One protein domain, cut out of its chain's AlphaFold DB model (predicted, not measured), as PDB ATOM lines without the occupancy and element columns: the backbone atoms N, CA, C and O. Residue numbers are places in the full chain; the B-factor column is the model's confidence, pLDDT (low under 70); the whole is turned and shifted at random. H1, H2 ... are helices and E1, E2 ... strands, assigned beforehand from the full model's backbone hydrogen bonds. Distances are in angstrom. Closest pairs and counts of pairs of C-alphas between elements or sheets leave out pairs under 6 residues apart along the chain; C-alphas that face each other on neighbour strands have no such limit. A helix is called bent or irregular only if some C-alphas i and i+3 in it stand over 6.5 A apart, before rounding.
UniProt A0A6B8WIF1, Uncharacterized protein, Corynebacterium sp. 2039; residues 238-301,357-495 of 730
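Overview. This is residues 238 to 301 and 357 to 495 of the 730 residues of an uncharacterized protein of Corynebacterium sp. 2039 (UniProt A0A6B8WIF1). The model is a long rod in two halves: in one, a twisted sheet of five strands with H2 along its edge strand E1, H9 packed on H2, and H8 at the far end; in the other, H1, H3, H4 and H10a side by side in a loose ring, beyond which the arm H10b, residues 485 to 495, sticks out. The printed part has 203 residues with ten named helices and five named strands, in the order H1 H2 E1 H3 H4 H5 E2 E3 H6 E4 H7 E5 H8 H9 H10. The mixed sheet runs E1 E2 E3 E5 E4, and the class is mixed, helices and strands. The whole is only just compact, close to loose, with a radius of gyration of the C-alphas of 19.8 A and spans of 70 by 31 by 30 A.

Arrangement. H1, residues 238 to 254, touches H2, residues 259 to 271, only at the corner. H2 runs along E1, residues 276 to 283, at 20 degrees on the local plane. H3, residues 286 to 294, touches H1 and H4, residues 363 to 372; C-alphas 289 and 370 are closest, 5.5 A. H5, residues 379 to 382, only grazes the sheet. E2, residues 384 to 391, is antiparallel to E1, with N 279 and O 388 2.8 A apart, and forms a hairpin with E3, residues 396 to 403, with N 387 and O 400 2.9 A apart. H6, residues 404 to 408, touches H5. E4, H7 and E5, residues 413 to 415, 418 to 421 and 428 to 434, form a strand-helix-strand unit, parallel neighbour strands with a helix between, its crossover right-handed; N 429 and O 413 are 3.0 A apart. E5 is antiparallel to E3, with N 401 and O 430 2.9 A apart. H8, residues 435 to 443, is irregular, C-alphas 439 and 442 being 7.9 A apart, and stands up from the sheet at 59 degrees. H9, residues 447 to 462, touches H2 and H6. H10, residues 471 to 495, is one helix by its hydrogen bonds but bent, C-alphas 482 and 485 being 6.5 A apart; H10a, to residue 482, only just touches H1, with 3 pairs of C-alphas within 8 A. Every O i to N i+4 pair is within hydrogen-bond range in H2, H3, H4, H6 and H10a, against 12 of 13 in H1, 11 of 12 in H9, 5 of 7 in H10b and 1 of 5 in H8, which has 4 of 6 O i to N i+3 pairs.

Along the chain. H1 begins at C-alpha 238, (-58.592, -50.472, -29.208), and is 24.3 A long; H10b ends at C-alpha 495, (-68.677, -63.424, -43.018).

Size, cuts and confidence. Residues 302 to 356 are not printed; C-alphas 301 and 357 are 13.1 A apart. Low confidence, pLDDT under 70, covers residues 263 to 278, 285 to 289, 390 to 396 and 436 to 451.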
ATOM      1  N   SER A 238     -59.574 -49.768 -30.046       86.38
ATOM      2  CA  SER A 238     -58.592 -50.472 -29.208       86.38
ATOM      3  C   SER A 238     -57.157 -50.262 -29.714       86.38
ATOM      4  O   SER A 238     -56.241 -50.088 -28.912       86.38
ATOM      5  N   VAL A 239     -56.946 -50.213 -31.037       82.38
ATOM      6  CA  VAL A 239     -55.650 -49.827 -31.627       82.38
ATOM      7  C   VAL A 239     -55.303 -48.381 -31.275       82.38
ATOM      8  O   VAL A 239     -54.168 -48.110 -30.893       82.38
ATOM      9  N   GLU A 240     -56.262 -47.456 -31.345       81.81
ATOM     10  CA  GLU A 240     -56.047 -46.059 -30.949       81.81
ATOM     11  C   GLU A 240     -55.648 -45.937 -29.472       81.81
ATOM     12  O   GLU A 240     -54.735 -45.176 -29.153       81.81
ATOM     13  N   GLU A 241     -56.269 -46.708 -28.573       83.88
ATOM     14  CA  GLU A 241     -55.907 -46.729 -27.150       83.88
ATOM     15  C   GLU A 241     -54.483 -47.269 -26.927       83.88
ATOM     16  O   GLU A 241     -53.708 -46.681 -26.166       83.88
ATOM     17  N   LEU A 242     -54.097 -48.335 -27.638       80.81
ATOM     18  CA  LEU A 242     -52.741 -48.892 -27.591       80.81
ATOM     19  C   LEU A 242     -51.692 -47.907 -28.133       80.81
ATOM     20  O   LEU A 242     -50.645 -47.706 -27.512       80.81
ATOM     21  N   VAL A 243     -51.982 -47.238 -29.251       75.56
ATOM     22  CA  VAL A 243     -51.110 -46.212 -29.846       75.56
ATOM     23  C   VAL A 243     -51.027 -44.965 -28.956       75.56
ATOM     24  O   VAL A 243     -49.952 -44.390 -28.805       75.56
ATOM     25  N   ALA A 244     -52.112 -44.567 -28.290       76.25
ATOM     26  CA  ALA A 244     -52.075 -43.492 -27.299       76.25
ATOM     27  C   ALA A 244     -51.216 -43.866 -26.076       76.25
ATOM     28  O   ALA A 244     -50.488 -43.027 -25.541       76.25
ATOM     29  N   GLY A 245     -51.243 -45.134 -25.652       80.25
ATOM     30  CA  GLY A 245     -50.344 -45.660 -24.622       80.25
ATOM     31  C   GLY A 245     -48.866 -45.618 -25.032       80.25
ATOM     32  O   GLY A 245     -47.999 -45.344 -24.191       80.25
ATOM     33  N   LEU A 246     -48.571 -45.813 -26.322       77.94
ATOM     34  CA  LEU A 246     -47.209 -45.732 -26.854       77.94
ATOM     35  C   LEU A 246     -46.596 -44.351 -26.627       77.94
ATOM     36  O   LEU A 246     -45.422 -44.276 -26.278       77.94
ATOM     37  N   ASP A 247     -47.376 -43.276 -26.739       77.69
ATOM     38  CA  ASP A 247     -46.864 -41.926 -26.508       77.69
ATOM     39  C   ASP A 247     -46.341 -41.722 -25.102       77.69
ATOM     40  O   ASP A 247     -45.204 -41.299 -24.916       77.69
ATOM     41  N   THR A 248     -47.133 -42.115 -24.108       80.38
ATOM     42  CA  THR A 248     -46.694 -42.043 -22.713       80.38
ATOM     43  C   THR A 248     -45.445 -42.886 -22.483       80.38
ATOM     44  O   THR A 248     -44.515 -42.444 -21.815       80.38
ATOM     45  N   THR A 249     -45.373 -44.063 -23.106       82.69
ATOM     46  CA  THR A 249     -44.256 -44.992 -22.925       82.69
ATOM     47  C   THR A 249     -42.975 -44.485 -23.586       82.69
ATOM     48  O   THR A 249     -41.906 -44.539 -22.981       82.69
ATOM     49  N   VAL A 250     -43.060 -43.968 -24.812       80.50
ATOM     50  CA  VAL A 250     -41.917 -43.407 -25.541       80.50
ATOM     51  C   VAL A 250     -41.469 -42.098 -24.895       80.50
ATOM     52  O   VAL A 250     -40.269 -41.901 -24.736       80.50
ATOM     53  N   ASN A 251     -42.392 -41.248 -24.435       80.88
ATOM     54  CA  ASN A 251     -42.054 -40.047 -23.669       80.88
ATOM     55  C   ASN A 251     -41.393 -40.378 -22.325       80.88
ATOM     56  O   ASN A 251     -40.428 -39.718 -21.948       80.88
ATOM     57  N   ASP A 252     -41.842 -41.411 -21.612       83.44
ATOM     58  CA  ASP A 252     -41.195 -41.854 -20.373       83.44
ATOM     59  C   ASP A 252     -39.804 -42.450 -20.645       83.44
ATOM     60  O   ASP A 252     -38.863 -42.228 -19.875       83.44
ATOM     61  N   LEU A 253     -39.651 -43.177 -21.758       82.50
ATOM     62  CA  LEU A 253     -38.390 -43.796 -22.161       82.50
ATOM     63  C   LEU A 253     -37.363 -42.775 -22.666       82.50
ATOM     64  O   LEU A 253     -36.178 -42.898 -22.355       82.50
ATOM     65  N   LEU A 254     -37.791 -41.791 -23.457       81.06
ATOM     66  CA  LEU A 254     -36.918 -40.807 -24.101       81.06
ATOM     67  C   LEU A 254     -36.837 -39.482 -23.334       81.06
ATOM     68  O   LEU A 254     -35.905 -38.718 -23.552       81.06
ATOM     69  N   GLY A 255     -37.768 -39.188 -22.433       77.12
ATOM     70  CA  GLY A 255     -37.847 -37.908 -21.733       77.12
ATOM     71  C   GLY A 255     -36.777 -37.693 -20.657       77.12
ATOM     72  O   GLY A 255     -35.824 -38.456 -20.494       77.12
ATOM     73  N   GLU A 256     -36.960 -36.636 -19.860       74.56
ATOM     74  CA  GLU A 256     -35.998 -36.145 -18.850       74.56
ATOM     75  C   GLU A 256     -35.593 -37.192 -17.789       74.56
ATOM     76  O   GLU A 256     -34.512 -37.115 -17.207       74.56
ATOM     77  N   ARG A 257     -36.459 -38.175 -17.513       75.75
ATOM     78  CA  ARG A 257     -36.195 -39.277 -16.565       75.75
ATOM     79  C   ARG A 257     -35.817 -40.592 -17.244       75.75
ATOM     80  O   ARG A 257     -35.571 -41.570 -16.544       75.75
ATOM     81  N   GLY A 258     -35.820 -40.606 -18.570       77.81
ATOM     82  CA  GLY A 258     -35.523 -41.763 -19.390       77.81
ATOM     83  C   GLY A 258     -34.062 -41.811 -19.830       77.81
ATOM     84  O   GLY A 258     -33.178 -41.182 -19.246       77.81
ATOM     85  N   VAL A 259     -33.814 -42.551 -20.906       77.44
ATOM     86  CA  VAL A 259     -32.481 -42.835 -21.450       77.44
ATOM     87  C   VAL A 259     -31.762 -41.556 -21.876       77.44
ATOM     88  O   VAL A 259     -30.588 -41.377 -21.544       77.44
ATOM     89  N   LEU A 260     -32.452 -40.636 -22.565       75.81
ATOM     90  CA  LEU A 260     -31.841 -39.365 -22.974       75.81
ATOM     91  C   LEU A 260     -31.512 -38.518 -21.742       75.81
ATOM     92  O   LEU A 260     -30.395 -38.020 -21.612       75.81
ATOM     93  N   GLY A 261     -32.445 -38.423 -20.793       73.00
ATOM     94  CA  GLY A 261     -32.232 -37.735 -19.524       73.00
ATOM     95  C   GLY A 261     -31.006 -38.229 -18.753       73.00
ATOM     96  O   GLY A 261     -30.196 -37.423 -18.296       73.00
ATOM     97  N   GLU A 262     -30.816 -39.547 -18.645       72.75
ATOM     98  CA  GLU A 262     -29.670 -40.139 -17.946       72.75
ATOM     99  C   GLU A 262     -28.339 -39.904 -18.675       72.75
ATOM    100  O   GLU A 262     -27.355 -39.496 -18.045       72.75
ATOM    101  N   VAL A 263     -28.290 -40.114 -19.995       67.75
ATOM    102  CA  VAL A 263     -27.050 -39.970 -20.775       67.75
ATOM    103  C   VAL A 263     -26.612 -38.506 -20.850       67.75
ATOM    104  O   VAL A 263     -25.462 -38.185 -20.530       67.75
ATOM    105  N   PHE A 264     -27.526 -37.588 -21.173       65.75
ATOM    106  CA  PHE A 264     -27.235 -36.151 -21.163       65.75
ATOM    107  C   PHE A 264     -27.063 -35.610 -19.734       65.75
ATOM    108  O   PHE A 264     -26.311 -34.657 -19.506       65.75
ATOM    109  N   GLY A 265     -27.678 -36.253 -18.739       62.78
ATOM    110  CA  GLY A 265     -27.464 -36.010 -17.315       62.78
ATOM    111  C   GLY A 265     -26.038 -36.322 -16.852       62.78
ATOM    112  O   GLY A 265     -25.476 -35.571 -16.058       62.78
ATOM    113  N   LEU A 266     -25.402 -37.373 -17.382       57.56
ATOM    114  CA  LEU A 266     -24.013 -37.728 -17.066       57.56
ATOM    115  C   LEU A 266     -23.014 -36.701 -17.630       57.56
ATOM    116  O   LEU A 266     -22.059 -36.313 -16.950       57.56
ATOM    117  N   VAL A 267     -23.280 -36.201 -18.840       56.03
ATOM    118  CA  VAL A 267     -22.537 -35.089 -19.463       56.03
ATOM    119  C   VAL A 267     -22.705 -33.812 -18.630       56.03
ATOM    120  O   VAL A 267     -21.731 -33.108 -18.354       56.03
ATOM    121  N   ASN A 268     -23.918 -33.566 -18.125       51.72
ATOM    122  CA  ASN A 268     -24.201 -32.495 -17.168       51.72
ATOM    123  C   ASN A 268     -23.542 -32.708 -15.797       51.72
ATOM    124  O   ASN A 268     -23.143 -31.734 -15.167       51.72
ATOM    125  N   GLY A 269     -23.356 -33.944 -15.332       49.28
ATOM    126  CA  GLY A 269     -22.640 -34.263 -14.092       49.28
ATOM    127  C   GLY A 269     -21.183 -33.790 -14.109       49.28
ATOM    128  O   GLY A 269     -20.656 -33.360 -13.083       49.28
ATOM    129  N   LEU A 270     -20.557 -33.766 -15.291       46.50
ATOM    130  CA  LEU A 270     -19.253 -33.138 -15.517       46.50
ATOM    131  C   LEU A 270     -19.328 -31.594 -15.498       46.50
ATOM    132  O   LEU A 270     -18.376 -30.934 -15.082       46.50
ATOM    133  N   ALA A 271     -20.469 -31.017 -15.894       46.47
ATOM    134  CA  ALA A 271     -20.768 -29.579 -15.858       46.47
ATOM    135  C   ALA A 271     -21.333 -29.083 -14.505       46.47
ATOM    136  O   ALA A 271     -21.388 -27.875 -14.264       46.47
ATOM    137  N   ALA A 272     -21.694 -29.983 -13.583       44.03
ATOM    138  CA  ALA A 272     -22.339 -29.687 -12.298       44.03
ATOM    139  C   ALA A 272     -21.481 -28.856 -11.324       44.03
ATOM    140  O   ALA A 272     -21.995 -28.335 -10.336       44.03
ATOM    141  N   ILE A 273     -20.198 -28.633 -11.633       48.50
ATOM    142  CA  ILE A 273     -19.359 -27.618 -10.969       48.50
ATOM    143  C   ILE A 273     -19.943 -26.196 -11.174       48.50
ATOM    144  O   ILE A 273     -19.625 -25.282 -10.415       48.50
ATOM    145  N   ILE A 274     -20.825 -26.016 -12.167       50.56
ATOM    146  CA  ILE A 274     -21.364 -24.726 -12.625       50.56
ATOM    147  C   ILE A 274     -22.901 -24.635 -12.461       50.56
ATOM    148  O   ILE A 274     -23.449 -23.550 -12.577       50.56
ATOM    149  N   GLY A 275     -23.586 -25.732 -12.106       54.28
ATOM    150  CA  GLY A 275     -25.044 -25.801 -11.925       54.28
ATOM    151  C   GLY A 275     -25.806 -25.706 -13.248       54.28
ATOM    152  O   GLY A 275     -26.004 -24.620 -13.761       54.28
ATOM    153  N   THR A 276     -26.260 -26.821 -13.813       59.72
ATOM    154  CA  THR A 276     -27.011 -26.856 -15.082       59.72
ATOM    155  C   THR A 276     -28.386 -27.502 -14.889       59.72
ATOM    156  O   THR A 276     -28.569 -28.295 -13.965       59.72
ATOM    157  N   SER A 277     -29.365 -27.141 -15.721       65.69
ATOM    158  CA  SER A 277     -30.686 -27.777 -15.807       65.69
ATOM    159  C   SER A 277     -30.909 -28.310 -17.221       65.69
ATOM    160  O   SER A 277     -30.686 -27.574 -18.182       65.69
ATOM    161  N   LEU A 278     -31.343 -29.564 -17.332       68.06
ATOM    162  CA  LEU A 278     -31.669 -30.236 -18.589       68.06
ATOM    163  C   LEU A 278     -33.192 -30.261 -18.761       68.06
ATOM    164  O   LEU A 278     -33.902 -30.496 -17.791       68.06
ATOM    165  N   ASP A 279     -33.659 -30.025 -19.977       70.19
ATOM    166  CA  ASP A 279     -35.044 -30.144 -20.412       70.19
ATOM    167  C   ASP A 279     -35.044 -31.014 -21.673       70.19
ATOM    168  O   ASP A 279     -34.301 -30.744 -22.617       70.19
ATOM    169  N   VAL A 280     -35.799 -32.110 -21.668       70.56
ATOM    170  CA  VAL A 280     -35.937 -32.994 -22.833       70.56
ATOM    171  C   VAL A 280     -37.417 -33.098 -23.146       70.56
ATOM    172  O   VAL A 280     -38.190 -33.567 -22.311       70.56
ATOM    173  N   SER A 281     -37.791 -32.672 -24.346       72.62
ATOM    174  CA  SER A 281     -39.147 -32.747 -24.872       72.62
ATOM    175  C   SER A 281     -39.138 -33.604 -26.130       72.62
ATOM    176  O   SER A 281     -38.301 -33.434 -27.014       72.62
ATOM    177  N   VAL A 282     -40.068 -34.548 -26.191       74.56
ATOM    178  CA  VAL A 282     -40.284 -35.417 -27.343       74.56
ATOM    179  C   VAL A 282     -41.719 -35.184 -27.794       74.56
ATOM    180  O   VAL A 282     -42.630 -35.153 -26.970       74.56
ATOM    181  N   GLU A 283     -41.910 -34.936 -29.085       75.44
ATOM    182  CA  GLU A 283     -43.226 -34.717 -29.677       75.44
ATOM    183  C   GLU A 283     -43.466 -35.784 -30.737       75.44
ATOM    184  O   GLU A 283     -42.873 -35.773 -31.820       75.44
ATOM    185  N   ILE A 284     -44.319 -36.745 -30.387       71.81
ATOM    186  CA  ILE A 284     -44.674 -37.849 -31.269       71.81
ATOM    187  C   ILE A 284     -45.887 -37.422 -32.096       71.81
ATOM    188  O   ILE A 284     -46.909 -37.032 -31.525       71.81
ATOM    189  N   PRO A 285     -45.828 -37.520 -33.435       68.88
ATOM    190  CA  PRO A 285     -46.931 -37.132 -34.306       68.88
ATOM    191  C   PRO A 285     -48.041 -38.202 -34.322       68.88
ATOM    192  O   PRO A 285     -48.371 -38.768 -35.363       68.88
ATOM    193  N   LEU A 286     -48.641 -38.497 -33.161       67.31
ATOM    194  CA  LEU A 286     -49.667 -39.539 -33.009       67.31
ATOM    195  C   LEU A 286     -50.888 -39.308 -33.898       67.31
ATOM    196  O   LEU A 286     -51.468 -40.256 -34.407       67.31
ATOM    197  N   THR A 287     -51.289 -38.051 -34.093       67.31
ATOM    198  CA  THR A 287     -52.449 -37.727 -34.932       67.31
ATOM    199  C   THR A 287     -52.197 -38.087 -36.394       67.31
ATOM    200  O   THR A 287     -53.087 -38.626 -37.044       67.31
ATOM    201  N   ASP A 288     -50.984 -37.858 -36.898       68.94
ATOM    202  CA  ASP A 288     -50.619 -38.225 -38.268       68.94
ATOM    203  C   ASP A 288     -50.515 -39.745 -38.417       68.94
ATOM    204  O   ASP A 288     -50.970 -40.299 -39.415       68.94
ATOM    205  N   ILE A 289     -49.988 -40.417 -37.392       67.12
ATOM    206  CA  ILE A 289     -49.919 -41.876 -37.268       67.12
ATOM    207  C   ILE A 289     -51.320 -42.507 -37.339       67.12
ATOM    208  O   ILE A 289     -51.557 -43.401 -38.153       67.12
ATOM    209  N   THR A 290     -52.267 -42.028 -36.531       71.50
ATOM    210  CA  THR A 290     -53.638 -42.551 -36.508       71.50
ATOM    211  C   THR A 290     -54.373 -42.253 -37.816       71.50
ATOM    212  O   THR A 290     -55.029 -43.134 -38.364       71.50
ATOM    213  N   ASN A 291     -54.211 -41.054 -38.379       75.69
ATOM    214  CA  ASN A 291     -54.818 -40.697 -39.664       75.69
ATOM    215  C   ASN A 291     -54.270 -41.558 -40.815       75.69
ATOM    216  O   ASN A 291     -55.037 -42.054 -41.637       75.69
ATOM    217  N   GLN A 292     -52.958 -41.819 -40.852       73.00
ATOM    218  CA  GLN A 292     -52.350 -42.709 -41.851       73.00
ATOM    219  C   GLN A 292     -52.871 -44.147 -41.763       73.00
ATOM    220  O   GLN A 292     -52.942 -44.837 -42.782       73.00
ATOM    221  N   LEU A 293     -53.249 -44.600 -40.565       78.19
ATOM    222  CA  LEU A 293     -53.837 -45.918 -40.375       78.19
ATOM    223  C   LEU A 293     -55.302 -45.970 -40.845       78.19
ATOM    224  O   LEU A 293     -55.687 -46.946 -41.491       78.19
ATOM    225  N   LEU A 294     -56.093 -44.931 -40.541       81.06
ATOM    226  CA  LEU A 294     -57.563 -44.971 -40.599       81.06
ATOM    227  C   LEU A 294     -58.212 -44.230 -41.774       81.06
ATOM    228  O   LEU A 294     -59.376 -44.485 -42.064       81.06
ATOM    229  N   ASP A 295     -57.514 -43.319 -42.453       81.38
ATOM    230  CA  ASP A 295     -58.154 -42.459 -43.464       81.38
ATOM    231  C   ASP A 295     -58.289 -43.117 -44.842       81.38
ATOM    232  O   ASP A 295     -58.966 -42.594 -45.726       81.38
ATOM    233  N   THR A 296     -57.634 -44.257 -45.055       88.06
ATOM    234  CA  THR A 296     -57.754 -45.029 -46.296       88.06
ATOM    235  C   THR A 296     -58.328 -46.404 -45.965       88.06
ATOM    236  O   THR A 296     -57.815 -47.048 -45.055       88.06
ATOM    237  N   PRO A 297     -59.319 -46.927 -46.696       93.56
ATOM    238  CA  PRO A 297     -59.743 -48.315 -46.529       93.56
ATOM    239  C   PRO A 297     -58.597 -49.294 -46.819       93.56
ATOM    240  O   PRO A 297     -57.752 -49.030 -47.682       93.56
ATOM    241  N   LEU A 298     -58.520 -50.413 -46.097       94.69
ATOM    242  CA  LEU A 298     -57.659 -51.538 -46.475       94.69
ATOM    243  C   LEU A 298     -58.236 -52.153 -47.745       94.69
ATOM    244  O   LEU A 298     -59.417 -52.455 -47.761       94.69
ATOM    245  N   ALA A 299     -57.438 -52.362 -48.786       95.62
ATOM    246  CA  ALA A 299     -57.923 -52.982 -50.014       95.62
ATOM    247  C   ALA A 299     -56.866 -53.920 -50.585       95.62
ATOM    248  O   ALA A 299     -55.676 -53.580 -50.603       95.62
ATOM    249  N   ASP A 300     -57.291 -55.096 -51.044       95.00
ATOM    250  CA  ASP A 300     -56.380 -56.049 -51.670       95.00
ATOM    251  C   ASP A 300     -55.916 -55.556 -53.049       95.00
ATOM    252  O   ASP A 300     -56.397 -54.557 -53.594       95.00
ATOM    253  N   GLU A 301     -54.927 -56.239 -53.627       92.00
ATOM    254  CA  GLU A 301     -54.351 -55.806 -54.898       92.00
ATOM    255  C   GLU A 301     -55.357 -55.809 -56.052       92.00
ATOM    256  O   GLU A 301     -55.316 -54.909 -56.897       92.00
ATOM    257  N   VAL A 357     -44.493 -57.769 -46.288       88.31
ATOM    258  CA  VAL A 357     -43.915 -58.476 -47.438       88.31
ATOM    259  C   VAL A 357     -44.991 -59.199 -48.242       88.31
ATOM    260  O   VAL A 357     -44.977 -59.136 -49.469       88.31
ATOM    261  N   ASP A 358     -45.906 -59.875 -47.552       92.19
ATOM    262  CA  ASP A 358     -46.933 -60.705 -48.178       92.19
ATOM    263  C   ASP A 358     -48.142 -59.859 -48.600       92.19
ATOM    264  O   ASP A 358     -48.686 -60.054 -49.686       92.19
ATOM    265  N   ASN A 359     -48.517 -58.863 -47.787       92.19
ATOM    266  CA  ASN A 359     -49.595 -57.930 -48.092       92.19
ATOM    267  C   ASN A 359     -49.211 -56.477 -47.739       92.19
ATOM    268  O   ASN A 359     -49.534 -55.986 -46.654       92.19
ATOM    269  N   PRO A 360     -48.575 -55.731 -48.664       90.69
ATOM    270  CA  PRO A 360     -48.123 -54.359 -48.413       90.69
ATOM    271  C   PRO A 360     -49.267 -53.346 -48.249       90.69
ATOM    272  O   PRO A 360     -49.022 -52.201 -47.870       90.69
ATOM    273  N   ARG A 361     -50.516 -53.732 -48.554       90.81
ATOM    274  CA  ARG A 361     -51.712 -52.880 -48.421       90.81
ATOM    275  C   ARG A 361     -52.542 -53.199 -47.172       90.81
ATOM    276  O   ARG A 361     -53.488 -52.460 -46.889       90.81
ATOM    277  N   GLY A 362     -52.181 -54.257 -46.443       91.88
ATOM    278  CA  GLY A 362     -52.862 -54.719 -45.238       91.88
ATOM    279  C   GLY A 362     -52.571 -53.882 -43.989       91.88
ATOM    280  O   GLY A 362     -51.721 -52.987 -43.977       91.88
ATOM    281  N   LEU A 363     -53.284 -54.198 -42.912       90.25
ATOM    282  CA  LEU A 363     -53.236 -53.508 -41.627       90.25
ATOM    283  C   LEU A 363     -51.838 -53.551 -41.010       90.25
ATOM    284  O   LEU A 363     -51.327 -52.519 -40.585       90.25
ATOM    285  N   ASN A 364     -51.195 -54.717 -41.009       87.12
ATOM    286  CA  ASN A 364     -49.850 -54.881 -40.458       87.12
ATOM    287  C   ASN A 364     -48.792 -54.092 -41.220       87.12
ATOM    288  O   ASN A 364     -47.896 -53.529 -40.599       87.12
ATOM    289  N   ALA A 365     -48.907 -54.004 -42.547       87.81
ATOM    290  CA  ALA A 365     -48.018 -53.171 -43.346       87.81
ATOM    291  C   ALA A 365     -48.154 -51.695 -42.971       87.81
ATOM    292  O   ALA A 365     -47.161 -50.992 -42.803       87.81
ATOM    293  N   ARG A 366     -49.392 -51.229 -42.782       87.31
ATOM    294  CA  ARG A 366     -49.658 -49.854 -42.354       87.31
ATOM    295  C   ARG A 366     -49.187 -49.592 -40.940       87.31
ATOM    296  O   ARG A 366     -48.540 -48.579 -40.722       87.31
ATOM    297  N   LEU A 367     -49.453 -50.505 -40.011       83.56
ATOM    298  CA  LEU A 367     -48.975 -50.405 -38.639       83.56
ATOM    299  C   LEU A 367     -47.443 -50.381 -38.604       83.56
ATOM    300  O   LEU A 367     -46.863 -49.544 -37.926       83.56
ATOM    301  N   GLN A 368     -46.773 -51.214 -39.402       81.75
ATOM    302  CA  GLN A 368     -45.322 -51.167 -39.544       81.75
ATOM    303  C   GLN A 368     -44.846 -49.830 -40.126       81.75
ATOM    304  O   GLN A 368     -43.972 -49.210 -39.537       81.75
ATOM    305  N   ASN A 369     -45.438 -49.338 -41.216       81.19
ATOM    306  CA  ASN A 369     -45.080 -48.038 -41.802       81.19
ATOM    307  C   ASN A 369     -45.295 -46.879 -40.817       81.19
ATOM    308  O   ASN A 369     -44.493 -45.954 -40.746       81.19
ATOM    309  N   VAL A 370     -46.356 -46.946 -40.021       78.88
ATOM    310  CA  VAL A 370     -46.658 -45.995 -38.952       78.88
ATOM    311  C   VAL A 370     -45.624 -46.060 -37.824       78.88
ATOM    312  O   VAL A 370     -45.256 -45.031 -37.261       78.88
ATOM    313  N   LEU A 371     -45.131 -47.250 -37.480       78.50
ATOM    314  CA  LEU A 371     -44.172 -47.426 -36.391       78.50
ATOM    315  C   LEU A 371     -42.733 -47.132 -36.833       78.50
ATOM    316  O   LEU A 371     -42.029 -46.362 -36.186       78.50
ATOM    317  N   THR A 372     -42.282 -47.725 -37.934       76.62
ATOM    318  CA  THR A 372     -40.881 -47.698 -38.379       76.62
ATOM    319  C   THR A 372     -40.635 -46.823 -39.603       76.62
ATOM    320  O   THR A 372     -39.479 -46.608 -39.962       76.62
ATOM    321  N   GLY A 373     -41.685 -46.314 -40.249       78.31
ATOM    322  CA  GLY A 373     -41.533 -45.592 -41.506       78.31
ATOM    323  C   GLY A 373     -41.032 -46.479 -42.650       78.31
ATOM    324  O   GLY A 373     -40.991 -47.707 -42.539       78.31
ATOM    325  N   ASP A 374     -40.616 -45.837 -43.740       76.31
ATOM    326  CA  ASP A 374     -39.946 -46.476 -44.875       76.31
ATOM    327  C   ASP A 374     -38.435 -46.223 -44.766       76.31
ATOM    328  O   ASP A 374     -37.984 -45.078 -44.799       76.31
ATOM    329  N   ASN A 375     -37.643 -47.286 -44.586       74.75
ATOM    330  CA  ASN A 375     -36.181 -47.217 -44.441       74.75
ATOM    331  C   ASN A 375     -35.688 -46.217 -43.368       74.75
ATOM    332  O   ASN A 375     -34.718 -45.489 -43.589       74.75
ATOM    333  N   GLY A 376     -36.354 -46.161 -42.208       74.56
ATOM    334  CA  GLY A 376     -35.982 -45.254 -41.113       74.56
ATOM    335  C   GLY A 376     -36.409 -43.797 -41.333       74.56
ATOM    336  O   GLY A 376     -35.861 -42.892 -40.706       74.56
ATOM    337  N   GLN A 377     -37.370 -43.555 -42.231       79.44
ATOM    338  CA  GLN A 377     -37.961 -42.240 -42.484       79.44
ATOM    339  C   GLN A 377     -39.476 -42.276 -42.266       79.44
ATOM    340  O   GLN A 377     -40.174 -43.120 -42.824       79.44
ATOM    341  N   GLY A 378     -40.007 -41.324 -41.499       80.88
ATOM    342  CA  GLY A 378     -41.419 -41.286 -41.107       80.88
ATOM    343  C   GLY A 378     -41.712 -42.120 -39.857       80.88
ATOM    344  O   GLY A 378     -40.797 -42.512 -39.137       80.88
ATOM    345  N   GLY A 379     -42.990 -42.350 -39.554       81.06
ATOM    346  CA  GLY A 379     -43.406 -43.055 -38.337       81.06
ATOM    347  C   GLY A 379     -42.757 -42.502 -37.060       81.06
ATOM    348  O   GLY A 379     -42.598 -41.285 -36.929       81.06
ATOM    349  N   LEU A 380     -42.298 -43.372 -36.146       80.94
ATOM    350  CA  LEU A 380     -41.553 -42.914 -34.965       80.94
ATOM    351  C   LEU A 380     -40.209 -42.270 -35.318       80.94
ATOM    352  O   LEU A 380     -39.779 -41.391 -34.575       80.94
ATOM    353  N   TYR A 381     -39.557 -42.627 -36.429       83.81
ATOM    354  CA  TYR A 381     -38.316 -41.962 -36.853       83.81
ATOM    355  C   TYR A 381     -38.546 -40.477 -37.167       83.81
ATOM    356  O   TYR A 381     -37.626 -39.674 -37.033       83.81
ATOM    357  N   GLY A 382     -39.772 -40.096 -37.537       83.25
ATOM    358  CA  GLY A 382     -40.192 -38.707 -37.726       83.25
ATOM    359  C   GLY A 382     -40.462 -37.930 -36.436       83.25
ATOM    360  O   GLY A 382     -40.671 -36.724 -36.512       83.25
ATOM    361  N   THR A 383     -40.444 -38.583 -35.269       84.81
ATOM    362  CA  THR A 383     -40.677 -37.944 -33.963       84.81
ATOM    363  C   THR A 383     -39.675 -36.821 -33.741       84.81
ATOM    364  O   THR A 383     -38.465 -37.063 -33.768       84.81
ATOM    365  N   GLU A 384     -40.158 -35.602 -33.500       86.94
ATOM    366  CA  GLU A 384     -39.284 -34.478 -33.175       86.94
ATOM    367  C   GLU A 384     -38.793 -34.609 -31.730       86.94
ATOM    368  O   GLU A 384     -39.559 -34.844 -30.794       86.94
ATOM    369  N   VAL A 385     -37.484 -34.456 -31.549       84.31
ATOM    370  CA  VAL A 385     -36.814 -34.507 -30.251       84.31
ATOM    371  C   VAL A 385     -36.114 -33.174 -30.034       84.31
ATOM    372  O   VAL A 385     -35.258 -32.759 -30.821       84.31
ATOM    373  N   GLN A 386     -36.480 -32.506 -28.946       84.00
ATOM    374  CA  GLN A 386     -35.896 -31.247 -28.510       84.00
ATOM    375  C   GLN A 386     -35.185 -31.452 -27.174       84.00
ATOM    376  O   GLN A 386     -35.768 -31.920 -26.198       84.00
ATOM    377  N   ILE A 387     -33.900 -31.109 -27.128       78.06
ATOM    378  CA  ILE A 387     -33.065 -31.237 -25.932       78.06
ATOM    379  C   ILE A 387     -32.477 -29.866 -25.613       78.06
ATOM    380  O   ILE A 387     -31.599 -29.376 -26.321       78.06
ATOM    381  N   GLY A 388     -32.952 -29.266 -24.526       76.56
ATOM    382  CA  GLY A 388     -32.469 -28.003 -23.988       76.56
ATOM    383  C   GLY A 388     -31.582 -28.220 -22.765       76.56
ATOM    384  O   GLY A 388     -31.943 -28.912 -21.818       76.56
ATOM    385  N   ALA A 389     -30.412 -27.597 -22.724       73.06
ATOM    386  CA  ALA A 389     -29.543 -27.586 -21.551       73.06
ATOM    387  C   ALA A 389     -29.179 -26.146 -21.187       73.06
ATOM    388  O   ALA A 389     -28.549 -25.434 -21.964       73.06
ATOM    389  N   ASN A 390     -29.533 -25.720 -19.976       69.19
ATOM    390  CA  ASN A 390     -29.299 -24.367 -19.475       69.19
ATOM    391  C   ASN A 390     -28.274 -24.362 -18.337       69.19
ATOM    392  O   ASN A 390     -28.296 -25.228 -17.465       69.19
ATOM    393  N   VAL A 391     -27.394 -23.358 -18.300       64.31
ATOM    394  CA  VAL A 391     -26.419 -23.175 -17.213       64.31
ATOM    395  C   VAL A 391     -26.920 -22.114 -16.230       64.31
ATOM    396  O   VAL A 391     -27.115 -20.950 -16.574       64.31
ATOM    397  N   LEU A 392     -27.119 -22.489 -14.970       59.88
ATOM    398  CA  LEU A 392     -27.477 -21.578 -13.887       59.88
ATOM    399  C   LEU A 392     -26.280 -20.688 -13.522       59.88
ATOM    400  O   LEU A 392     -25.197 -21.150 -13.181       59.88
ATOM    401  N   GLY A 393     -26.487 -19.370 -13.542       58.56
ATOM    402  CA  GLY A 393     -25.492 -18.380 -13.100       58.56
ATOM    403  C   GLY A 393     -24.712 -17.689 -14.222       58.56
ATOM    404  O   GLY A 393     -24.114 -16.639 -13.982       58.56
ATOM    405  N   VAL A 394     -24.787 -18.193 -15.455       56.12
ATOM    406  CA  VAL A 394     -24.290 -17.528 -16.668       56.12
ATOM    407  C   VAL A 394     -25.391 -17.692 -17.709       56.12
ATOM    408  O   VAL A 394     -25.762 -18.819 -17.975       56.12
ATOM    409  N   VAL A 395     -25.966 -16.612 -18.253       62.88
ATOM    410  CA  VAL A 395     -27.080 -16.688 -19.227       62.88
ATOM    411  C   VAL A 395     -26.584 -17.372 -20.508       62.88
ATOM    412  O   VAL A 395     -26.109 -16.689 -21.411       62.88
ATOM    413  N   ALA A 396     -26.590 -18.704 -20.535       68.56
ATOM    414  CA  ALA A 396     -26.032 -19.547 -21.579       68.56
ATOM    415  C   ALA A 396     -26.769 -20.893 -21.614       68.56
ATOM    416  O   ALA A 396     -27.015 -21.487 -20.560       68.56
ATOM    417  N   GLY A 397     -27.074 -21.371 -22.817       70.94
ATOM    418  CA  GLY A 397     -27.752 -22.642 -23.037       70.94
ATOM    419  C   GLY A 397     -27.432 -23.250 -24.400       70.94
ATOM    420  O   GLY A 397     -26.800 -22.605 -25.246       70.94
ATOM    421  N   ILE A 398     -27.829 -24.507 -24.566       75.00
ATOM    422  CA  ILE A 398     -27.748 -25.283 -25.804       75.00
ATOM    423  C   ILE A 398     -29.141 -25.834 -26.061       75.00
ATOM    424  O   ILE A 398     -29.665 -26.518 -25.188       75.00
ATOM    425  N   ASP A 399     -29.679 -25.581 -27.244       79.62
ATOM    426  CA  ASP A 399     -30.917 -26.189 -27.716       79.62
ATOM    427  C   ASP A 399     -30.593 -27.037 -28.946       79.62
ATOM    428  O   ASP A 399     -30.019 -26.555 -29.925       79.62
ATOM    429  N   LEU A 400     -30.899 -28.326 -28.862       82.56
ATOM    430  CA  LEU A 400     -30.750 -29.293 -29.939       82.56
ATOM    431  C   LEU A 400     -32.144 -29.666 -30.439       82.56
ATOM    432  O   LEU A 400     -32.944 -30.193 -29.669       82.56
ATOM    433  N   LYS A 401     -32.408 -29.430 -31.722       87.12
ATOM    434  CA  LYS A 401     -33.611 -29.891 -32.420       87.12
ATOM    435  C   LYS A 401     -33.213 -30.940 -33.453       87.12
ATOM    436  O   LYS A 401     -32.371 -30.685 -34.313       87.12
ATOM    437  N   THR A 402     -33.790 -32.127 -33.338       88.44
ATOM    438  CA  THR A 402     -33.515 -33.278 -34.205       88.44
ATOM    439  C   THR A 402     -34.784 -34.110 -34.385       88.44
ATOM    440  O   THR A 402     -35.802 -33.842 -33.751       88.44
ATOM    441  N   THR A 403     -34.734 -35.129 -35.235       88.94
ATOM    442  CA  THR A 403     -35.711 -36.226 -35.216       88.94
ATOM    443  C   THR A 403     -35.139 -37.440 -34.493       88.94
ATOM    444  O   THR A 403     -33.919 -37.534 -34.310       88.94
ATOM    445  N   LEU A 404     -35.993 -38.394 -34.113       86.19
ATOM    446  CA  LEU A 404     -35.541 -39.703 -33.652       86.19
ATOM    447  C   LEU A 404     -34.683 -40.383 -34.727       86.19
ATOM    448  O   LEU A 404     -33.642 -40.932 -34.397       86.19
ATOM    449  N   GLY A 405     -35.032 -40.279 -36.011       86.50
ATOM    450  CA  GLY A 405     -34.212 -40.867 -37.070       86.50
ATOM    451  C   GLY A 405     -32.823 -40.251 -37.188       86.50
ATOM    452  O   GLY A 405     -31.847 -40.988 -37.280       86.50
ATOM    453  N   ALA A 406     -32.699 -38.930 -37.061       87.56
ATOM    454  CA  ALA A 406     -31.388 -38.285 -36.987       87.56
ATOM    455  C   ALA A 406     -30.638 -38.586 -35.676       87.56
ATOM    456  O   ALA A 406     -29.413 -38.603 -35.669       87.56
ATOM    457  N   LEU A 407     -31.343 -38.865 -34.573       84.44
ATOM    458  CA  LEU A 407     -30.726 -39.307 -33.316       84.44
ATOM    459  C   LEU A 407     -30.151 -40.729 -33.421       84.44
ATOM    460  O   LEU A 407     -29.131 -41.022 -32.804       84.44
ATOM    461  N   LEU A 408     -30.811 -41.600 -34.185       84.25
ATOM    462  CA  LEU A 408     -30.388 -42.980 -34.432       84.25
ATOM    463  C   LEU A 408     -29.310 -43.082 -35.524       84.25
ATOM    464  O   LEU A 408     -28.599 -44.078 -35.600       84.25
ATOM    465  N   ASN A 409     -29.156 -42.045 -36.345       85.19
ATOM    466  CA  ASN A 409     -28.176 -41.989 -37.418       85.19
ATOM    467  C   ASN A 409     -26.806 -41.497 -36.911       85.19
ATOM    468  O   ASN A 409     -26.623 -40.318 -36.605       85.19
ATOM    469  N   GLU A 410     -25.812 -42.386 -36.866       79.94
ATOM    470  CA  GLU A 410     -24.442 -42.052 -36.442       79.94
ATOM    471  C   GLU A 410     -23.734 -41.035 -37.354       79.94
ATOM    472  O   GLU A 410     -22.864 -40.278 -36.904       79.94
ATOM    473  N   ASP A 411     -24.157 -40.962 -38.617       83.69
ATOM    474  CA  ASP A 411     -23.640 -40.033 -39.618       83.69
ATOM    475  C   ASP A 411     -24.370 -38.681 -39.605       83.69
ATOM    476  O   ASP A 411     -24.065 -37.814 -40.429       83.69
ATOM    477  N   ALA A 412     -25.316 -38.461 -38.682       85.62
ATOM    478  CA  ALA A 412     -26.083 -37.224 -38.636       85.62
ATOM    479  C   ALA A 412     -25.178 -35.992 -38.464       85.62
ATOM    480  O   ALA A 412     -24.294 -35.932 -37.600       85.62
ATOM    481  N   THR A 413     -25.421 -34.969 -39.285       87.00
ATOM    482  CA  THR A 413     -24.587 -33.764 -39.343       87.00
ATOM    483  C   THR A 413     -25.304 -32.521 -38.830       87.00
ATOM    484  O   THR A 413     -26.513 -32.354 -38.971       87.00
ATOM    485  N   LYS A 414     -24.540 -31.610 -38.221       87.38
ATOM    486  CA  LYS A 414     -25.075 -30.325 -37.775       87.38
ATOM    487  C   LYS A 414     -25.372 -29.427 -38.977       87.38
ATOM    488  O   LYS A 414     -24.491 -29.218 -39.812       87.38
ATOM    489  N   VAL A 415     -26.544 -28.799 -38.969       88.81
ATOM    490  CA  VAL A 415     -26.888 -27.653 -39.820       88.81
ATOM    491  C   VAL A 415     -27.144 -26.406 -38.970       88.81
ATOM    492  O   VAL A 415     -27.516 -26.490 -37.797       88.81
ATOM    493  N   ASP A 416     -26.912 -25.230 -39.555       84.06
ATOM    494  CA  ASP A 416     -26.992 -23.944 -38.842       84.06
ATOM    495  C   ASP A 416     -28.359 -23.250 -39.001       84.06
ATOM    496  O   ASP A 416     -28.609 -22.226 -38.362       84.06
ATOM    497  N   ALA A 417     -29.244 -23.777 -39.855       86.50
ATOM    498  CA  ALA A 417     -30.560 -23.206 -40.120       86.50
ATOM    499  C   ALA A 417     -31.655 -24.277 -40.150       86.50
ATOM    500  O   ALA A 417     -31.519 -25.308 -40.803       86.50
ATOM    501  N   GLU A 418     -32.799 -23.975 -39.535       86.88
ATOM    502  CA  GLU A 418     -33.975 -24.858 -39.538       86.88
ATOM    503  C   GLU A 418     -34.483 -25.149 -40.959       86.88
ATOM    504  O   GLU A 418     -34.891 -26.261 -41.261       86.88
ATOM    505  N   ALA A 419     -34.359 -24.188 -41.880       88.12
ATOM    506  CA  ALA A 419     -34.712 -24.396 -43.284       88.12
ATOM    507  C   ALA A 419     -33.823 -25.435 -44.000       88.12
ATOM    508  O   ALA A 419     -34.266 -26.015 -44.986       88.12
ATOM    509  N   GLU A 420     -32.583 -25.647 -43.546       88.12
ATOM    510  CA  GLU A 420     -31.701 -26.702 -44.067       88.12
ATOM    511  C   GLU A 420     -32.043 -28.053 -43.439       88.12
ATOM    512  O   GLU A 420     -32.058 -29.063 -44.136       88.12
ATOM    513  N   TRP A 421     -32.400 -28.056 -42.154       89.62
ATOM    514  CA  TRP A 421     -32.869 -29.251 -41.455       89.62
ATOM    515  C   TRP A 421     -34.162 -29.810 -42.053       89.62
ATOM    516  O   TRP A 421     -34.277 -31.009 -42.273       89.62
ATOM    517  N   GLU A 422     -35.107 -28.942 -42.419       88.12
ATOM    518  CA  GLU A 422     -36.349 -29.329 -43.102       88.12
ATOM    519  C   GLU A 422     -36.117 -30.051 -44.445       88.12
ATOM    520  O   GLU A 422     -37.002 -30.766 -44.914       88.12
ATOM    521  N   LEU A 423     -34.943 -29.889 -45.071       87.69
ATOM    522  CA  LEU A 423     -34.591 -30.582 -46.317       87.69
ATOM    523  C   LEU A 423     -34.073 -32.008 -46.086       87.69
ATOM    524  O   LEU A 423     -34.201 -32.834 -46.988       87.69
ATOM    525  N   ASP A 424     -33.493 -32.294 -44.916       89.25
ATOM    526  CA  ASP A 424     -32.960 -33.610 -44.542       89.25
ATOM    527  C   ASP A 424     -33.083 -33.851 -43.026       89.25
ATOM    528  O   ASP A 424     -32.101 -33.886 -42.279       89.25
ATOM    529  N   LYS A 425     -34.324 -34.020 -42.560       89.12
ATOM    530  CA  LYS A 425     -34.648 -34.162 -41.131       89.12
ATOM    531  C   LYS A 425     -34.047 -35.400 -40.463       89.12
ATOM    532  O   LYS A 425     -34.008 -35.455 -39.234       89.12
ATOM    533  N   TYR A 426     -33.636 -36.393 -41.252       89.19
ATOM    534  CA  TYR A 426     -33.166 -37.703 -40.787       89.19
ATOM    535  C   TYR A 426     -31.638 -37.848 -40.877       89.19
ATOM    536  O   TYR A 426     -31.057 -38.693 -40.200       89.19
ATOM    537  N   GLY A 427     -30.969 -37.029 -41.693       88.31
ATOM    538  CA  GLY A 427     -29.509 -36.939 -41.769       88.31
ATOM    539  C   GLY A 427     -28.915 -35.729 -41.048       88.31
ATOM    540  O   GLY A 427     -27.689 -35.593 -40.990       88.31
ATOM    541  N   THR A 428     -29.744 -34.831 -40.504       89.62
ATOM    542  CA  THR A 428     -29.262 -33.576 -39.912       89.62
ATOM    543  C   THR A 428     -29.939 -33.193 -38.597       89.62
ATOM    544  O   THR A 428     -31.049 -33.628 -38.291       89.62
ATOM    545  N   TYR A 429     -29.269 -32.338 -37.820       89.31
ATOM    546  CA  TYR A 429     -29.797 -31.726 -36.597       89.31
ATOM    547  C   TYR A 429     -29.441 -30.238 -36.505       89.31
ATOM    548  O   TYR A 429     -28.387 -29.802 -36.975       89.31
ATOM    549  N   VAL A 430     -30.295 -29.455 -35.843       88.88
ATOM    550  CA  VAL A 430     -30.053 -28.037 -35.546       88.88
ATOM    551  C   VAL A 430     -29.541 -27.909 -34.120       88.88
ATOM    552  O   VAL A 430     -30.152 -28.424 -33.187       88.88
ATOM    553  N   GLN A 431     -28.437 -27.190 -33.936       84.88
ATOM    554  CA  GLN A 431     -27.915 -26.875 -32.609       84.88
ATOM    555  C   GLN A 431     -27.753 -25.366 -32.449       84.88
ATOM    556  O   GLN A 431     -26.842 -24.765 -33.028       84.88
ATOM    557  N   GLU A 432     -28.572 -24.775 -31.586       81.62
ATOM    558  CA  GLU A 432     -28.454 -23.381 -31.184       81.62
ATOM    559  C   GLU A 432     -27.677 -23.266 -29.872       81.62
ATOM    560  O   GLU A 432     -27.917 -23.987 -28.904       81.62
ATOM    561  N   THR A 433     -26.712 -22.344 -29.825       76.06
ATOM    562  CA  THR A 433     -25.967 -22.044 -28.599       76.06
ATOM    563  C   THR A 433     -26.110 -20.574 -28.236       76.06
ATOM    564  O   THR A 433     -25.929 -19.666 -29.056       76.06
ATOM    565  N   THR A 434     -26.421 -20.311 -26.971       76.50
ATOM    566  CA  THR A 434     -26.605 -18.955 -26.452       76.50
ATOM    567  C   THR A 434     -25.573 -18.620 -25.378       76.50
ATOM    568  O   THR A 434     -25.022 -19.480 -24.686       76.50
ATOM    569  N   GLY A 435     -25.273 -17.327 -25.232       75.12
ATOM    570  CA  GLY A 435     -24.465 -16.831 -24.119       75.12
ATOM    571  C   GLY A 435     -22.983 -17.203 -24.152       75.12
ATOM    572  O   GLY A 435     -22.351 -17.256 -25.204       75.12
ATOM    573  N   ALA A 436     -22.407 -17.424 -22.966       67.50
ATOM    574  CA  ALA A 436     -20.982 -17.720 -22.789       67.50
ATOM    575  C   ALA A 436     -20.537 -19.046 -23.442       67.50
ATOM    576  O   ALA A 436     -19.347 -19.216 -23.709       67.50
ATOM    577  N   LEU A 437     -21.477 -19.949 -23.747       66.44
ATOM    578  CA  LEU A 437     -21.220 -21.224 -24.426       66.44
ATOM    579  C   LEU A 437     -20.840 -21.054 -25.905       66.44
ATOM    580  O   LEU A 437     -20.085 -21.874 -26.417       66.44
ATOM    581  N   ARG A 438     -21.214 -19.941 -26.557       65.19
ATOM    582  CA  ARG A 438     -20.748 -19.617 -27.923       65.19
ATOM    583  C   ARG A 438     -19.228 -19.515 -28.044       65.19
ATOM    584  O   ARG A 438     -18.677 -19.687 -29.121       65.19
ATOM    585  N   LEU A 439     -18.526 -19.193 -26.957       57.53
ATOM    586  CA  LEU A 439     -17.058 -19.110 -26.954       57.53
ATOM    587  C   LEU A 439     -16.391 -20.489 -26.815       57.53
ATOM    588  O   LEU A 439     -15.180 -20.600 -26.995       57.53
ATOM    589  N   LEU A 440     -17.175 -21.519 -26.485       57.50
ATOM    590  CA  LEU A 440     -16.773 -22.913 -26.280       57.50
ATOM    591  C   LEU A 440     -17.291 -23.828 -27.401       57.50
ATOM    592  O   LEU A 440     -17.228 -25.046 -27.272       57.50
ATOM    593  N   GLU A 441     -17.769 -23.261 -28.509       58.44
ATOM    594  CA  GLU A 441     -18.360 -23.989 -29.641       58.44
ATOM    595  C   GLU A 441     -17.424 -25.072 -30.210       58.44
ATOM    596  O   GLU A 441     -17.871 -26.151 -30.581       58.44
ATOM    597  N   SER A 442     -16.103 -24.860 -30.156       54.38
ATOM    598  CA  SER A 442     -15.099 -25.855 -30.565       54.38
ATOM    599  C   SER A 442     -14.946 -27.049 -29.609       54.38
ATOM    600  O   SER A 442     -14.382 -28.067 -29.994       54.38
ATOM    601  N   LEU A 443     -15.394 -26.924 -28.354       48.62
ATOM    602  CA  LEU A 443     -15.415 -27.990 -27.338       48.62
ATOM    603  C   LEU A 443     -16.743 -28.766 -27.341       48.62
ATOM    604  O   LEU A 443     -16.828 -29.829 -26.731       48.62
ATOM    605  N   LEU A 444     -17.757 -28.259 -28.049       56.34
ATOM    606  CA  LEU A 444     -19.085 -28.861 -28.182       56.34
ATOM    607  C   LEU A 444     -19.178 -29.928 -29.286       56.34
ATOM    608  O   LEU A 444     -20.232 -30.535 -29.444       56.34
ATOM    609  N   GLY A 445     -18.075 -30.253 -29.972       59.78
ATOM    610  CA  GLY A 445     -17.991 -31.380 -30.920       59.78
ATOM    611  C   GLY A 445     -18.234 -32.770 -30.305       59.78
ATOM    612  O   GLY A 445     -18.130 -33.774 -30.999       59.78
ATOM    613  N   LEU A 446     -18.558 -32.839 -29.008       60.44
ATOM    614  CA  LEU A 446     -18.980 -34.050 -28.304       60.44
ATOM    615  C   LEU A 446     -20.418 -34.481 -28.632       60.44
ATOM    616  O   LEU A 446     -20.764 -35.620 -28.332       60.44
ATOM    617  N   VAL A 447     -21.243 -33.604 -29.219       64.69
ATOM    618  CA  VAL A 447     -22.655 -33.903 -29.515       64.69
ATOM    619  C   VAL A 447     -22.776 -35.078 -30.487       64.69
ATOM    620  O   VAL A 447     -23.491 -36.019 -30.184       64.69
ATOM    621  N   GLN A 448     -22.021 -35.095 -31.587       68.12
ATOM    622  CA  GLN A 448     -22.120 -36.159 -32.595       68.12
ATOM    623  C   GLN A 448     -21.731 -37.561 -32.054       68.12
ATOM    624  O   GLN A 448     -22.523 -38.487 -32.213       68.12
ATOM    625  N   PRO A 449     -20.612 -37.746 -31.316       65.62
ATOM    626  CA  PRO A 449     -20.324 -39.018 -30.638       65.62
ATOM    627  C   PRO A 449     -21.376 -39.438 -29.599       65.62
ATOM    628  O   PRO A 449     -21.609 -40.629 -29.403       65.62
ATOM    629  N   LEU A 450     -21.994 -38.469 -28.911       64.88
ATOM    630  CA  LEU A 450     -23.085 -38.727 -27.967       64.88
ATOM    631  C   LEU A 450     -24.348 -39.200 -28.686       64.88
ATOM    632  O   LEU A 450     -24.971 -40.139 -28.206       64.88
ATOM    633  N   LEU A 451     -24.689 -38.601 -29.830       68.38
ATOM    634  CA  LEU A 451     -25.835 -39.005 -30.645       68.38
ATOM    635  C   LEU A 451     -25.691 -40.457 -31.111       68.38
ATOM    636  O   LEU A 451     -26.596 -41.235 -30.858       68.38
ATOM    637  N   GLY A 452     -24.532 -40.872 -31.640       71.56
ATOM    638  CA  GLY A 452     -24.323 -42.272 -32.048       71.56
ATOM    639  C   GLY A 452     -24.415 -43.280 -30.889       71.56
ATOM    640  O   GLY A 452     -25.052 -44.328 -31.004       71.56
ATOM    641  N   ALA A 453     -23.838 -42.958 -29.724       71.94
ATOM    642  CA  ALA A 453     -23.912 -43.834 -28.549       71.94
ATOM    643  C   ALA A 453     -25.336 -43.933 -27.972       71.94
ATOM    644  O   ALA A 453     -25.764 -45.005 -27.548       71.94
ATOM    645  N   VAL A 454     -26.071 -42.820 -27.955       75.56
ATOM    646  CA  VAL A 454     -27.478 -42.777 -27.546       75.56
ATOM    647  C   VAL A 454     -28.360 -43.496 -28.562       75.56
ATOM    648  O   VAL A 454     -29.246 -44.243 -28.157       75.56
ATOM    649  N   GLY A 455     -28.082 -43.315 -29.852       78.31
ATOM    650  CA  GLY A 455     -28.801 -43.916 -30.964       78.31
ATOM    651  C   GLY A 455     -28.862 -45.431 -30.834       78.31
ATOM    652  O   GLY A 455     -29.942 -45.984 -30.677       78.31
ATOM    653  N   THR A 456     -27.705 -46.090 -30.738       78.81
ATOM    654  CA  THR A 456     -27.637 -47.561 -30.596       78.81
ATOM    655  C   THR A 456     -28.409 -48.104 -29.386       78.81
ATOM    656  O   THR A 456     -29.032 -49.163 -29.458       78.81
ATOM    657  N   LEU A 457     -28.398 -47.383 -28.259       81.12
ATOM    658  CA  LEU A 457     -29.133 -47.780 -27.059       81.12
ATOM    659  C   LEU A 457     -30.646 -47.610 -27.233       81.12
ATOM    660  O   LEU A 457     -31.413 -48.492 -26.850       81.12
ATOM    661  N   VAL A 458     -31.073 -46.474 -27.785       82.75
ATOM    662  CA  VAL A 458     -32.486 -46.178 -28.042       82.75
ATOM    663  C   VAL A 458     -33.052 -47.134 -29.089       82.75
ATOM    664  O   VAL A 458     -34.152 -47.649 -28.902       82.75
ATOM    665  N   GLU A 459     -32.285 -47.437 -30.135       84.12
ATOM    666  CA  GLU A 459     -32.667 -48.371 -31.191       84.12
ATOM    667  C   GLU A 459     -32.935 -49.773 -30.628       84.12
ATOM    668  O   GLU A 459     -34.018 -50.322 -30.827       84.12
ATOM    669  N   GLY A 460     -32.011 -50.310 -29.823       82.75
ATOM    670  CA  GLY A 460     -32.177 -51.627 -29.203       82.75
ATOM    671  C   GLY A 460     -33.337 -51.706 -28.201       82.75
ATOM    672  O   GLY A 460     -33.931 -52.768 -28.030       82.75
ATOM    673  N   LEU A 461     -33.699 -50.600 -27.541       84.38
ATOM    674  CA  LEU A 461     -34.844 -50.558 -26.622       84.38
ATOM    675  C   LEU A 461     -36.184 -50.428 -27.359       84.38
ATOM    676  O   LEU A 461     -37.163 -51.065 -26.965       84.38
ATOM    677  N   LEU A 462     -36.240 -49.615 -28.417       82.75
ATOM    678  CA  LEU A 462     -37.462 -49.375 -29.185       82.75
ATOM    679  C   LEU A 462     -37.750 -50.503 -30.177       82.75
ATOM    680  O   LEU A 462     -38.849 -51.058 -30.167       82.75
ATOM    681  N   PHE A 463     -36.776 -50.863 -31.007       82.38
ATOM    682  CA  PHE A 463     -36.953 -51.796 -32.123       82.38
ATOM    683  C   PHE A 463     -36.474 -53.210 -31.792       82.38
ATOM    684  O   PHE A 463     -37.017 -54.178 -32.323       82.38
ATOM    685  N   GLY A 464     -35.556 -53.342 -30.835       82.38
ATOM    686  CA  GLY A 464     -34.971 -54.624 -30.457       82.38
ATOM    687  C   GLY A 464     -33.652 -54.892 -31.168       82.38
ATOM    688  O   GLY A 464     -33.204 -54.114 -32.005       82.38
ATOM    689  N   ASP A 465     -33.025 -56.003 -30.806       78.81
ATOM    690  CA  ASP A 465     -31.823 -56.538 -31.444       78.81
ATOM    691  C   ASP A 465     -32.052 -58.023 -31.801       78.81
ATOM    692  O   ASP A 465     -33.148 -58.554 -31.605       78.81
ATOM    693  N   GLU A 466     -31.045 -58.717 -32.342       74.88
ATOM    694  CA  GLU A 466     -31.172 -60.145 -32.700       74.88
ATOM    695  C   GLU A 466     -31.569 -61.044 -31.506       74.88
ATOM    696  O   GLU A 466     -32.138 -62.118 -31.709       74.88
ATOM    697  N   ASP A 467     -31.313 -60.603 -30.267       74.50
ATOM    698  CA  ASP A 467     -31.510 -61.370 -29.033       74.50
ATOM    699  C   ASP A 467     -32.656 -60.833 -28.146       74.50
ATOM    700  O   ASP A 467     -33.015 -61.468 -27.144       74.50
ATOM    701  N   ARG A 468     -33.232 -59.666 -28.463       73.94
ATOM    702  CA  ARG A 468     -34.230 -58.968 -27.637       73.94
ATOM    703  C   ARG A 468     -35.341 -58.353 -28.473       73.94
ATOM    704  O   ARG A 468     -35.103 -57.559 -29.373       73.94
ATOM    705  N   THR A 469     -36.580 -58.617 -28.073       78.31
ATOM    706  CA  THR A 469     -37.760 -57.907 -28.576       78.31
ATOM    707  C   THR A 469     -37.755 -56.465 -28.077       78.31
ATOM    708  O   THR A 469     -37.772 -56.238 -26.863       78.31
ATOM    709  N   GLY A 470     -37.751 -55.497 -28.993       82.50
ATOM    710  CA  GLY A 470     -37.949 -54.091 -28.647       82.50
ATOM    711  C   GLY A 470     -39.383 -53.804 -28.211       82.50
ATOM    712  O   GLY A 470     -40.293 -54.602 -28.454       82.50
ATOM    713  N   LEU A 471     -39.589 -52.634 -27.605       81.62
ATOM    714  CA  LEU A 471     -40.904 -52.147 -27.187       81.62
ATOM    715  C   LEU A 471     -41.951 -52.239 -28.311       81.62
ATOM    716  O   LEU A 471     -43.071 -52.681 -28.073       81.62
ATOM    717  N   LEU A 472     -41.580 -51.862 -29.539       78.94
ATOM    718  CA  LEU A 472     -42.496 -51.828 -30.682       78.94
ATOM    719  C   LEU A 472     -42.847 -53.223 -31.205       78.94
ATOM    720  O   LEU A 472     -43.967 -53.447 -31.652       78.94
ATOM    721  N   SER A 473     -41.912 -54.174 -31.117       80.00
ATOM    722  CA  SER A 473     -42.192 -55.573 -31.450       80.00
ATOM    723  C   SER A 473     -43.160 -56.195 -30.441       80.00
ATOM    724  O   SER A 473     -44.041 -56.951 -30.846       80.00
ATOM    725  N   GLY A 474     -43.033 -55.834 -29.157       81.19
ATOM    726  CA  GLY A 474     -44.006 -56.186 -28.122       81.19
ATOM    727  C   GLY A 474     -45.386 -55.602 -28.418       81.19
ATOM    728  O   GLY A 474     -46.347 -56.355 -28.499       81.19
ATOM    729  N   LEU A 475     -45.465 -54.296 -28.700       79.69
ATOM    730  CA  LEU A 475     -46.722 -53.622 -29.038       79.69
ATOM    731  C   LEU A 475     -47.411 -54.236 -30.264       79.69
ATOM    732  O   LEU A 475     -48.624 -54.418 -30.263       79.69
ATOM    733  N   LEU A 476     -46.655 -54.564 -31.315       79.38
ATOM    734  CA  LEU A 476     -47.208 -55.226 -32.495       79.38
ATOM    735  C   LEU A 476     -47.756 -56.620 -32.147       79.38
ATOM    736  O   LEU A 476     -48.804 -57.010 -32.657       79.38
ATOM    737  N   GLY A 477     -47.072 -57.345 -31.255       83.94
ATOM    738  CA  GLY A 477     -47.563 -58.597 -30.683       83.94
ATOM    739  C   GLY A 477     -48.865 -58.416 -29.901       83.94
ATOM    740  O   GLY A 477     -49.811 -59.165 -30.131       83.94
ATOM    741  N   ASP A 478     -48.945 -57.386 -29.059       86.19
ATOM    742  CA  ASP A 478     -50.134 -57.070 -28.261       86.19
ATOM    743  C   ASP A 478     -51.324 -56.698 -29.164       86.19
ATOM    744  O   ASP A 478     -52.415 -57.233 -29.001       86.19
ATOM    745  N   VAL A 479     -51.125 -55.865 -30.196       85.88
ATOM    746  CA  VAL A 479     -52.177 -55.552 -31.187       85.88
ATOM    747  C   VAL A 479     -52.674 -56.827 -31.881       85.88
ATOM    748  O   VAL A 479     -53.877 -57.008 -32.089       85.88
ATOM    749  N   GLN A 480     -51.767 -57.741 -32.223       88.12
ATOM    750  CA  GLN A 480     -52.130 -59.014 -32.841       88.12
ATOM    751  C   GLN A 480     -52.938 -59.917 -31.902       88.12
ATOM    752  O   GLN A 480     -53.967 -60.470 -32.304       88.12
ATOM    753  N   GLU A 481     -52.499 -60.075 -30.656       90.06
ATOM    754  CA  GLU A 481     -53.103 -61.005 -29.699       90.06
ATOM    755  C   GLU A 481     -54.396 -60.459 -29.077       90.06
ATOM    756  O   GLU A 481     -55.382 -61.198 -28.979       90.06
ATOM    757  N   ASP A 482     -54.420 -59.172 -28.730       89.62
ATOM    758  CA  ASP A 482     -55.504 -58.549 -27.970       89.62
ATOM    759  C   ASP A 482     -56.567 -57.885 -28.853       89.62
ATOM    760  O   ASP A 482     -57.711 -57.744 -28.415       89.62
ATOM    761  N   VAL A 483     -56.240 -57.513 -30.098       89.94
ATOM    762  CA  VAL A 483     -57.174 -56.801 -30.990       89.94
ATOM    763  C   VAL A 483     -57.527 -57.618 -32.231       89.94
ATOM    764  O   VAL A 483     -58.695 -57.948 -32.444       89.94
ATOM    765  N   ILE A 484     -56.533 -57.993 -33.040       91.44
ATOM    766  CA  ILE A 484     -56.778 -58.614 -34.351       91.44
ATOM    767  C   ILE A 484     -57.285 -60.052 -34.200       91.44
ATOM    768  O   ILE A 484     -58.257 -60.443 -34.848       91.44
ATOM    769  N   THR A 485     -56.699 -60.844 -33.298       92.06
ATOM    770  CA  THR A 485     -57.141 -62.230 -33.094       92.06
ATOM    771  C   THR A 485     -58.591 -62.312 -32.572       92.06
ATOM    772  O   THR A 485     -59.365 -63.126 -33.088       92.06
ATOM    773  N   PRO A 486     -59.027 -61.515 -31.571       93.38
ATOM    774  CA  PRO A 486     -60.429 -61.483 -31.147       93.38
ATOM    775  C   PRO A 486     -61.386 -60.932 -32.207       93.38
ATOM    776  O   PRO A 486     -62.529 -61.394 -32.265       93.38
ATOM    777  N   LEU A 487     -60.934 -59.984 -33.037       92.69
ATOM    778  CA  LEU A 487     -61.702 -59.473 -34.170       92.69
ATOM    779  C   LEU A 487     -61.994 -60.592 -35.176       92.69
ATOM    780  O   LEU A 487     -63.159 -60.855 -35.467       92.69
ATOM    781  N   LEU A 488     -60.970 -61.320 -35.633       92.62
ATOM    782  CA  LEU A 488     -61.140 -62.418 -36.594       92.62
ATOM    783  C   LEU A 488     -62.069 -63.518 -36.075       92.62
ATOM    784  O   LEU A 488     -62.959 -63.966 -36.787       92.62
ATOM    785  N   ARG A 489     -61.961 -63.883 -34.790       91.88
ATOM    786  CA  ARG A 489     -62.869 -64.874 -34.179       91.88
ATOM    787  C   ARG A 489     -64.349 -64.488 -34.251       91.88
ATOM    788  O   ARG A 489     -65.197 -65.373 -34.157       91.88
ATOM    789  N   GLN A 490     -64.652 -63.195 -34.348       91.81
ATOM    790  CA  GLN A 490     -66.012 -62.676 -34.486       91.81
ATOM    791  C   GLN A 490     -66.391 -62.443 -35.952       91.81
ATOM    792  O   GLN A 490     -67.533 -62.713 -36.321       91.81
ATOM    793  N   LEU A 491     -65.445 -62.000 -36.787       91.94
ATOM    794  CA  LEU A 491     -65.666 -61.779 -38.216       91.94
ATOM    795  C   LEU A 491     -65.855 -63.080 -38.995       91.94
ATOM    796  O   LEU A 491     -66.747 -63.131 -39.830       91.94
ATOM    797  N   ASP A 492     -65.092 -64.135 -38.708       90.25
ATOM    798  CA  ASP A 492     -65.180 -65.413 -39.429       90.25
ATOM    799  C   ASP A 492     -66.620 -65.968 -39.496       90.25
ATOM    800  O   ASP A 492     -67.140 -66.162 -40.600       90.25
ATOM    801  N   PRO A 493     -67.329 -66.181 -38.361       87.88
ATOM    802  CA  PRO A 493     -68.703 -66.676 -38.405       87.88
ATOM    803  C   PRO A 493     -69.691 -65.657 -38.988       87.88
ATOM    804  O   PRO A 493     -70.738 -66.059 -39.499       87.88
ATOM    805  N   LEU A 494     -69.387 -64.356 -38.911       89.06
ATOM    806  CA  LEU A 494     -70.207 -63.300 -39.502       89.06
ATOM    807  C   LEU A 494     -70.124 -63.324 -41.028       89.06
ATOM    808  O   LEU A 494     -71.160 -63.390 -41.688       89.06
ATOM    809  N   LEU A 495     -68.914 -63.354 -41.581       88.88
ATOM    810  CA  LEU A 495     -68.677 -63.424 -43.018       88.88
ATOM    811  C   LEU A 495     -69.252 -64.715 -43.589       88.88
ATOM    812  O   LEU A 495     -70.006 -64.672 -44.555       88.88
TER     813      LEU A 495